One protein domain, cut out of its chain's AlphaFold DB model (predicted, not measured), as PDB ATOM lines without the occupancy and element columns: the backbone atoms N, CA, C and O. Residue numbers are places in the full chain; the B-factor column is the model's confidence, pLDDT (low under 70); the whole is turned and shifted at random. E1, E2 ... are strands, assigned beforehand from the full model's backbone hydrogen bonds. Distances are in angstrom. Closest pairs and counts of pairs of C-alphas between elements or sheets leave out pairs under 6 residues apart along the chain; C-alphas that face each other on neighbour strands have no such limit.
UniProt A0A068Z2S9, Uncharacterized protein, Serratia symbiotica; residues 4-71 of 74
ATOM      1  N   GLY A   4     -39.276 -20.583 -22.735       92.88
ATOM      2  CA  GLY A   4     -39.120 -19.192 -23.146       92.88
ATOM      3  C   GLY A   4     -37.934 -19.004 -24.080       92.88
ATOM      4  O   GLY A   4     -37.134 -19.921 -24.262       92.88
ATOM      5  N   SER A   5     -37.842 -17.812 -24.664       94.00
ATOM      6  CA  SER A   5     -36.677 -17.376 -25.430       94.00
ATOM      7  C   SER A   5     -35.624 -16.803 -24.488       94.00
ATOM      8  O   SER A   5     -35.945 -16.015 -23.594       94.00
ATOM      9  N   TYR A   6     -34.374 -17.199 -24.701       95.50
ATOM     10  CA  TYR A   6     -33.232 -16.800 -23.890       95.50
ATOM     11  C   TYR A   6     -32.111 -16.277 -24.768       95.50
ATOM     12  O   TYR A   6     -31.738 -16.926 -25.748       95.50
ATOM     13  N   ALA A   7     -31.563 -15.128 -24.391       96.62
ATOM     14  CA  ALA A   7     -30.267 -14.686 -24.863       96.62
ATOM     15  C   ALA A   7     -29.194 -15.462 -24.097       96.62
ATOM     16  O   ALA A   7     -29.246 -15.556 -22.870       96.62
ATOM     17  N   VAL A   8     -28.252 -16.037 -24.833       97.81
ATOM     18  CA  VAL A   8     -27.085 -16.728 -24.293       97.81
ATOM     19  C   VAL A   8     -25.937 -15.734 -24.305       97.81
ATOM     20  O   VAL A   8     -25.499 -15.316 -25.377       97.81
ATOM     21  N   VAL A   9     -25.476 -15.347 -23.122       98.00
ATOM     22  CA  VAL A   9     -24.381 -14.391 -22.931       98.00
ATOM     23  C   VAL A   9     -23.305 -15.082 -22.114       98.00
ATOM     24  O   VAL A   9     -23.609 -15.739 -21.123       98.00
ATOM     25  N   LYS A  10     -22.046 -15.002 -22.535       98.00
ATOM     26  CA  LYS A  10     -20.953 -15.593 -21.762       98.00
ATOM     27  C   LYS A  10     -20.789 -14.850 -20.436       98.00
ATOM     28  O   LYS A  10     -20.796 -13.623 -20.414       98.00
ATOM     29  N   THR A  11     -20.628 -15.582 -19.337       96.50
ATOM     30  CA  THR A  11     -20.616 -14.975 -18.001       96.50
ATOM     31  C   THR A  11     -19.516 -13.924 -17.861       96.50
ATOM     32  O   THR A  11     -18.340 -14.199 -18.115       96.50
ATOM     33  N   GLY A  12     -19.906 -12.725 -17.419       96.00
ATOM     34  CA  GLY A  12     -19.028 -11.557 -17.284       96.00
ATOM     35  C   GLY A  12     -18.849 -10.735 -18.565       96.00
ATOM     36  O   GLY A  12     -18.146  -9.724 -18.538       96.00
ATOM     37  N   GLU A  13     -19.476 -11.141 -19.666       97.44
ATOM     38  CA  GLU A  13     -19.587 -10.366 -20.900       97.44
ATOM     39  C   GLU A  13     -21.025  -9.853 -21.067       97.44
ATOM     40  O   GLU A  13     -21.926 -10.200 -20.307       97.44
ATOM     41  N   THR A  14     -21.248  -8.996 -22.061       97.31
ATOM     42  CA  THR A  14     -22.573  -8.416 -22.341       97.31
ATOM     43  C   THR A  14     -23.100  -8.816 -23.711       97.31
ATOM     44  O   THR A  14     -24.286  -8.661 -23.991       97.31
ATOM     45  N   LYS A  15     -22.242  -9.350 -24.582       98.00
ATOM     46  CA  LYS A  15     -22.603  -9.684 -25.954       98.00
ATOM     47  C   LYS A  15     -23.427 -10.971 -26.018       98.00
ATOM     48  O   LYS A  15     -23.065 -11.994 -25.445       98.00
ATOM     49  N   VAL A  16     -24.523 -10.919 -26.766       97.50
ATOM     50  CA  VAL A  16     -25.384 -12.065 -27.061       97.50
ATOM     51  C   VAL A  16     -24.691 -12.963 -28.080       97.50
ATOM     52  O   VAL A  16     -24.596 -12.622 -29.262       97.50
ATOM     53  N   ASP A  17     -24.249 -14.134 -27.637       97.81
ATOM     54  CA  ASP A  17     -23.608 -15.136 -28.489       97.81
ATOM     55  C   ASP A  17     -24.634 -15.957 -29.265       97.81
ATOM     56  O   ASP A  17     -24.398 -16.353 -30.410       97.81
ATOM     57  N   ASN A  18     -25.782 -16.236 -28.645       97.31
ATOM     58  CA  ASN A  18     -26.827 -17.037 -29.264       97.31
ATOM     59  C   ASN A  18     -28.212 -16.736 -28.682       97.31
ATOM     60  O   ASN A  18     -28.344 -16.107 -27.634       97.31
ATOM     61  N   ILE A  19     -29.251 -17.230 -29.350       95.50
ATOM     62  CA  ILE A  19     -30.628 -17.217 -28.862       95.50
ATOM     63  C   ILE A  19     -31.158 -18.644 -28.895       95.50
ATOM     64  O   ILE A  19     -31.078 -19.323 -29.920       95.50
ATOM     65  N   ILE A  20     -31.721 -19.096 -27.779       95.81
ATOM     66  CA  ILE A  20     -32.283 -20.442 -27.655       95.81
ATOM     67  C   ILE A  20     -33.701 -20.395 -27.101       95.81
ATOM     68  O   ILE A  20     -34.083 -19.462 -26.396       95.81
ATOM     69  N   VAL A  21     -34.472 -21.440 -27.390       94.44
ATOM     70  CA  VAL A  21     -35.714 -21.733 -26.674       94.44
ATOM     71  C   VAL A  21     -35.422 -22.865 -25.705       94.44
ATOM     72  O   VAL A  21     -34.991 -23.942 -26.117       94.44
ATOM     73  N   ALA A  22     -35.638 -22.616 -24.421       95.25
ATOM     74  CA  ALA A  22     -35.317 -23.554 -23.353       95.25
ATOM     75  C   ALA A  22     -36.390 -23.531 -22.262       95.25
ATOM     76  O   ALA A  22     -37.239 -22.638 -22.240       95.25
ATOM     77  N   ASP A  23     -36.363 -24.527 -21.375       95.38
ATOM     78  CA  ASP A  23     -37.107 -24.475 -20.113       95.38
ATOM     79  C   ASP A  23     -36.371 -23.592 -19.100       95.38
ATOM     80  O   ASP A  23     -35.141 -23.561 -19.083       95.38
ATOM     81  N   ASP A  24     -37.131 -22.930 -18.227       93.62
ATOM     82  CA  ASP A  24     -36.611 -22.039 -17.185       93.62
ATOM     83  C   ASP A  24     -35.611 -22.724 -16.220       93.62
ATOM     84  O   ASP A  24     -34.884 -22.034 -15.510       93.62
ATOM     85  N   SER A  25     -35.572 -24.062 -16.167       94.81
ATOM     86  CA  SER A  25     -34.609 -24.828 -15.361       94.81
ATOM     87  C   SER A  25     -33.269 -25.113 -16.047       94.81
ATOM     88  O   SER A  25     -32.372 -25.657 -15.398       94.81
ATOM     89  N   LEU A  26     -33.112 -24.783 -17.334       95.38
ATOM     90  CA  LEU A  26     -31.842 -24.963 -18.033       95.38
ATOM     91  C   LEU A  26     -30.773 -24.049 -17.424       95.38
ATOM     92  O   LEU A  26     -30.986 -22.852 -17.253       95.38
ATOM     93  N   SER A  27     -29.594 -24.609 -17.177       95.50
ATOM     94  CA  SER A  27     -28.375 -23.857 -16.905       95.50
ATOM     95  C   SER A  27     -27.266 -24.325 -17.841       95.50
ATOM     96  O   SER A  27     -27.202 -25.500 -18.215       95.50
ATOM     97  N   LEU A  28     -26.403 -23.395 -18.247       95.38
ATOM     98  CA  LEU A  28     -25.230 -23.667 -19.070       95.38
ATOM     99  C   LEU A  28     -24.001 -23.122 -18.346       95.38
ATOM    100  O   LEU A  28     -23.947 -21.948 -17.997       95.38
ATOM    101  N   GLU A  29     -23.019 -23.982 -18.087       97.19
ATOM    102  CA  GLU A  29     -21.795 -23.565 -17.405       97.19
ATOM    103  C   GLU A  29     -21.043 -22.516 -18.236       97.19
ATOM    104  O   GLU A  29     -20.794 -22.712 -19.426       97.19
ATOM    105  N   GLY A  30     -20.686 -21.400 -17.594       97.62
ATOM    106  CA  GLY A  30     -19.993 -20.281 -18.233       97.62
ATOM    107  C   GLY A  30     -20.888 -19.346 -19.050       97.62
ATOM    108  O   GLY A  30     -20.350 -18.465 -19.721       97.62
ATOM    109  N   TYR A  31     -22.213 -19.519 -19.001       98.06
ATOM    110  CA  TYR A  31     -23.167 -18.647 -19.681       98.06
ATOM    111  C   TYR A  31     -24.316 -18.223 -18.770       98.06
ATOM    112  O   TYR A  31     -24.896 -19.028 -18.040       98.06
ATOM    113  N   ASP A  32     -24.706 -16.964 -18.915       97.31
ATOM    114  CA  ASP A  32     -25.929 -16.404 -18.375       97.31
ATOM    115  C   ASP A  32     -27.053 -16.532 -19.412       97.31
ATOM    116  O   ASP A  32     -26.891 -16.225 -20.598       97.31
ATOM    117  N   LEU A  33     -28.209 -17.023 -18.957       96.75
ATOM    118  CA  LEU A  33     -29.413 -17.175 -19.771       96.75
ATOM    119  C   LEU A  33     -30.419 -16.087 -19.403       96.75
ATOM    120  O   LEU A  33     -31.131 -16.187 -18.401       96.75
ATOM    121  N   ILE A  34     -30.512 -15.057 -20.240       94.88
ATOM    122  CA  ILE A  34     -31.392 -13.910 -20.002       94.88
ATOM    123  C   ILE A  34     -32.698 -14.128 -20.754       94.88
ATOM    124  O   ILE A  34     -32.736 -14.120 -21.986       94.88
ATOM    125  N   ARG A  35     -33.786 -14.334 -20.012       93.56
ATOM    126  CA  ARG A  35     -35.113 -14.496 -20.609       93.56
ATOM    127  C   ARG A  35     -35.577 -13.179 -21.219       93.56
ATOM    128  O   ARG A  35     -35.543 -12.152 -20.547       93.56
ATOM    129  N   PHE A  36     -36.104 -13.229 -22.436       91.31
ATOM    130  CA  PHE A  36     -36.735 -12.078 -23.080       91.31
ATOM    131  C   PHE A  36     -38.059 -12.468 -23.745       91.31
ATOM    132  O   PHE A  36     -38.334 -13.645 -24.004       91.31
ATOM    133  N   THR A  37     -38.913 -11.475 -23.989       83.69
ATOM    134  CA  THR A  37     -40.179 -11.641 -24.711       83.69
ATOM    135  C   THR A  37     -40.002 -11.212 -26.157       83.69
ATOM    136  O   THR A  37     -39.432 -10.163 -26.423       83.69
ATOM    137  N   VAL A  38     -40.511 -12.014 -27.092       71.44
ATOM    138  CA  VAL A  38     -40.438 -11.710 -28.534       71.44
ATOM    139  C   VAL A  38     -41.442 -10.613 -28.931       71.44
ATOM    140  O   VAL A  38     -41.295  -9.982 -29.973       71.44
ATOM    141  N   ASP A  39     -42.429 -10.347 -28.072       64.88
ATOM    142  CA  ASP A  39     -43.471  -9.350 -28.293       64.88
ATOM    143  C   ASP A  39     -43.134  -8.051 -27.527       64.88
ATOM    144  O   ASP A  39     -43.025  -8.070 -26.298       64.88
ATOM    145  N   GLY A  40     -42.971  -6.925 -28.239       61.78
ATOM    146  CA  GLY A  40     -42.747  -5.580 -27.669       61.78
ATOM    147  C   GLY A  40     -41.402  -4.935 -28.042       61.78
ATOM    148  O   GLY A  40     -40.807  -5.274 -29.060       61.78
ATOM    149  N   ASP A  41     -40.919  -4.014 -27.197       54.97
ATOM    150  CA  ASP A  41     -39.672  -3.236 -27.387       54.97
ATOM    151  C   ASP A  41     -38.380  -4.058 -27.167       54.97
ATOM    152  O   ASP A  41     -37.267  -3.547 -27.285       54.97
ATOM    153  N   GLY A  42     -38.513  -5.343 -26.824       60.91
ATOM    154  CA  GLY A  42     -37.421  -6.251 -26.469       60.91
ATOM    155  C   GLY A  42     -36.955  -7.125 -27.630       60.91
ATOM    156  O   GLY A  42     -36.991  -8.350 -27.533       60.91
ATOM    157  N   LEU A  43     -36.520  -6.525 -28.738       77.44
ATOM    158  CA  LEU A  43     -35.907  -7.281 -29.831       77.44
ATOM    159  C   LEU A  43     -34.466  -7.650 -29.456       77.44
ATOM    160  O   LEU A  43     -33.546  -6.882 -29.698       77.44
ATOM    161  N   CYS A  44     -34.261  -8.830 -28.870       90.69
ATOM    162  CA  CYS A  44     -32.925  -9.408 -28.736       90.69
ATOM    163  C   CYS A  44     -32.508 -10.074 -30.053       90.69
ATOM    164  O   CYS A  44     -33.239 -10.904 -30.600       90.69
ATOM    165  N   GLN A  45     -31.304  -9.767 -30.532       92.38
ATOM    166  CA  GLN A  45     -30.673 -10.410 -31.684       92.38
ATOM    167  C   GLN A  45     -29.260 -10.873 -31.323       92.38
ATOM    168  O   GLN A  45     -28.619 -10.335 -30.420       92.38
ATOM    169  N   ILE A  46     -28.764 -11.879 -32.044       95.56
ATOM    170  CA  ILE A  46     -27.376 -12.334 -31.907       95.56
ATOM    171  C   ILE A  46     -26.438 -11.165 -32.232       95.56
ATOM    172  O   ILE A  46     -26.599 -10.501 -33.255       95.56
ATOM    173  N   GLY A  47     -25.448 -10.938 -31.372       96.19
ATOM    174  CA  GLY A  47     -24.466  -9.865 -31.499       96.19
ATOM    175  C   GLY A  47     -24.830  -8.553 -30.803       96.19
ATOM    176  O   GLY A  47     -23.948  -7.704 -30.705       96.19
ATOM    177  N   MET A  48     -26.060  -8.403 -30.298       96.12
ATOM    178  CA  MET A  48     -26.444  -7.270 -29.444       96.12
ATOM    179  C   MET A  48     -25.776  -7.350 -28.068       96.12
ATOM    180  O   MET A  48     -25.197  -8.374 -27.705       96.12
ATOM    181  N   PHE A  49     -25.884  -6.279 -27.288       96.88
ATOM    182  CA  PHE A  49     -25.262  -6.134 -25.977       96.88
ATOM    183  C   PHE A  49     -26.328  -5.935 -24.898       96.88
ATOM    184  O   PHE A  49     -27.109  -4.987 -24.951       96.88
ATOM    185  N   TYR A  50     -26.377  -6.839 -23.924       95.62
ATOM    186  CA  TYR A  50     -27.279  -6.767 -22.783       95.62
ATOM    187  C   TYR A  50     -26.742  -5.811 -21.717       95.62
ATOM    188  O   TYR A  50     -25.607  -5.956 -21.255       95.62
ATOM    189  N   ASN A  51     -27.568  -4.859 -21.294       94.19
ATOM    190  CA  ASN A  51     -27.267  -3.990 -20.165       94.19
ATOM    191  C   ASN A  51     -28.016  -4.471 -18.921       94.19
ATOM    192  O   ASN A  51     -29.223  -4.280 -18.781       94.19
ATOM    193  N   GLU A  52     -27.285  -5.031 -17.960       92.25
ATOM    194  CA  GLU A  52     -27.868  -5.513 -16.702       92.25
ATOM    195  C   GLU A  52     -28.565  -4.412 -15.886       92.25
ATOM    196  O   GLU A  52     -29.417  -4.711 -15.050       92.25
ATOM    197  N   LYS A  53     -28.221  -3.135 -16.108       92.38
ATOM    198  CA  LYS A  53     -28.785  -2.012 -15.344       92.38
ATOM    199  C   LYS A  53     -30.238  -1.714 -15.698       92.38
ATOM    200  O   LYS A  53     -30.975  -1.254 -14.829       92.38
ATOM    201  N   ASP A  54     -30.628  -1.924 -16.951       91.12
ATOM    202  CA  ASP A  54     -31.970  -1.602 -17.452       91.12
ATOM    203  C   ASP A  54     -32.705  -2.801 -18.074       91.12
ATOM    204  O   ASP A  54     -33.903  -2.705 -18.343       91.12
ATOM    205  N   GLY A  55     -32.019  -3.932 -18.263       90.62
ATOM    206  CA  GLY A  55     -32.589  -5.151 -18.825       90.62
ATOM    207  C   GLY A  55     -32.829  -5.099 -20.336       90.62
ATOM    208  O   GLY A  55     -33.602  -5.915 -20.842       90.62
ATOM    209  N   LYS A  56     -32.219  -4.152 -21.063       91.62
ATOM    210  CA  LYS A  56     -32.391  -3.979 -22.514       91.62
ATOM    211  C   LYS A  56     -31.207  -4.526 -23.314       91.62
ATOM    212  O   LYS A  56     -30.100  -4.696 -22.805       91.62
ATOM    213  N   PHE A  57     -31.468  -4.778 -24.595       93.31
ATOM    214  CA  PHE A  57     -30.473  -5.188 -25.582       93.31
ATOM    215  C   PHE A  57     -30.186  -4.023 -26.528       93.31
ATOM    216  O   PHE A  57     -31.116  -3.437 -27.081       93.31
ATOM    217  N   TYR A  58     -28.908  -3.721 -26.722       94.06
ATOM    218  CA  TYR A  58     -28.418  -2.601 -27.522       94.06
ATOM    219  C   TYR A  58     -27.623  -3.083 -28.734       94.06
ATOM    220  O   TYR A  58     -27.035  -4.163 -28.718       94.06
ATOM    221  N   ASP A  59     -27.572  -2.266 -29.779       93.88
ATOM    222  CA  ASP A  59     -26.816  -2.561 -31.001       93.88
ATOM    223  C   ASP A  59     -25.295  -2.432 -30.785       93.88
ATOM    224  O   ASP A  59     -24.502  -2.955 -31.570       93.88
ATOM    225  N   ASP A  60     -24.885  -1.730 -29.725       94.12
ATOM    226  CA  ASP A  60     -23.497  -1.398 -29.416       94.12
ATOM    227  C   ASP A  60     -23.155  -1.588 -27.927       94.12
ATOM    228  O   ASP A  60     -24.014  -1.513 -27.049       94.12
ATOM    229  N   GLU A  61     -21.869  -1.812 -27.645       94.31
ATOM    230  CA  GLU A  61     -21.339  -2.055 -26.292       94.31
ATOM    231  C   GLU A  61     -21.414  -0.819 -25.382       94.31
ATOM    232  O   GLU A  61     -21.354  -0.938 -24.160       94.31
ATOM    233  N   SER A  62     -21.559   0.379 -25.961       94.56
ATOM    234  CA  SER A  62     -21.760   1.608 -25.187       94.56
ATOM    235  C   SER A  62     -23.201   1.797 -24.717       94.56
ATOM    236  O   SER A  62     -23.468   2.744 -23.977       94.56
ATOM    237  N   PHE A  63     -24.105   0.890 -25.101       92.94
ATOM    238  CA  PHE A  63     -25.528   0.936 -24.783       92.94
ATOM    239  C   PHE A  63     -26.198   2.231 -25.261       92.94
ATOM    240  O   PHE A  63     -27.064   2.788 -24.589       92.94
ATOM    241  N   ALA A  64     -25.772   2.739 -26.421       92.56
ATOM    242  CA  ALA A  64     -26.255   4.013 -26.947       92.56
ATOM    243  C   ALA A  64     -27.429   3.851 -27.918       92.56
ATOM    244  O   ALA A  64     -28.245   4.764 -28.039       92.56
ATOM    245  N   THR A  65     -27.519   2.715 -28.614       91.81
ATOM    246  CA  THR A  65     -28.417   2.555 -29.766       91.81
ATOM    247  C   THR A  65     -29.285   1.303 -29.656       91.81
ATOM    248  O   THR A  65     -28.790   0.237 -29.293       91.81
ATOM    249  N   ILE A  66     -30.569   1.416 -30.003       90.62
ATOM    250  CA  ILE A  66     -31.493   0.283 -30.168       90.62
ATOM    251  C   ILE A  66     -32.175   0.414 -31.531       90.62
ATOM    252  O   ILE A  66     -32.831   1.422 -31.807       90.62
ATOM    253  N   GLY A  67     -32.026  -0.589 -32.397       86.25
ATOM    254  CA  GLY A  67     -32.625  -0.576 -33.735       86.25
ATOM    255  C   GLY A  67     -32.155   0.593 -34.611       86.25
ATOM    256  O   GLY A  67     -32.912   1.081 -35.450       86.25
ATOM    257  N   GLY A  68     -30.930   1.077 -34.401       85.81
ATOM    258  CA  GLY A  68     -30.356   2.233 -35.092       85.81
ATOM    259  C   GLY A  68     -30.777   3.604 -34.541       85.81
ATOM    260  O   GLY A  68     -30.410   4.619 -35.136       85.81
ATOM    261  N   ILE A  69     -31.524   3.667 -33.432       86.75
ATOM    262  CA  ILE A  69     -31.988   4.913 -32.797       86.75
ATOM    263  C   ILE A  69     -31.289   5.109 -31.449       86.75
ATOM    264  O   ILE A  69     -31.142   4.164 -30.679       86.75
ATOM    265  N   ASN A  70     -30.881   6.345 -31.145       88.62
ATOM    266  CA  ASN A  70     -30.259   6.679 -29.864       88.62
ATOM    267  C   ASN A  70     -31.254   6.510 -28.696       88.62
ATOM    268  O   ASN A  70     -32.339   7.099 -28.705       88.62
ATOM    269  N   ALA A  71     -30.859   5.729 -27.694       82.12
ATOM    270  CA  ALA A  71     -31.677   5.332 -26.555       82.12
ATOM    271  C   ALA A  71     -31.903   6.443 -25.512       82.12
ATOM    272  O   ALA A  71     -32.840   6.335 -24.727       82.12
TER     273      ALA A  71
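AT A GLANCE: This is residues 4 to 71 of the 74 residues of an uncharacterized protein of Serratia symbiotica (UniProt A0A068Z2S9). With little regular structure, the domain has a strongly twisted antiparallel sheet, E2 - E1 - E3, then the small antiparallel hairpin of E4 and E5, and beyond it a looped tail, residues 59 to 71. 68 residues are printed, with five named strands, E1 to E5 in order, holding 27 residues, and no named helix: all strand. It is compact, radius of gyration of the C-alphas 11.5 A, spanning 35 by 26 by 19 A.

HOW THE PARTS SIT: Inner strand E1, residues 4 to 10, forms a hairpin with E2, residues 16 to 23; N 6 and O 20 are 2.8 A apart. E2 bends by 55 degrees at residue 20. E3, residues 31 to 36, is E1's other neighbour, with N 7 and O 34 at 2.9 A. E4, residues 49 to 51, pairs with E5, residues 56 to 58, with N 49 and O 58 at 2.8 A. The closest C-alphas of E2 and E4, Val 16 and Phe 49, are 6.0 A apart.

IN THESE COORDINATES: E1 spans 18.6 A from C-alpha 4 (-39.120, -19.192, -23.146), E2 18.4 A and E3 15.5 A; E5 ends at C-alpha 58 (-28.418, -2.601, -27.522).

THE WHOLE: The printed part has no cut. The E3 to E4 link is long; residues 39 to 42 are under pLDDT 70.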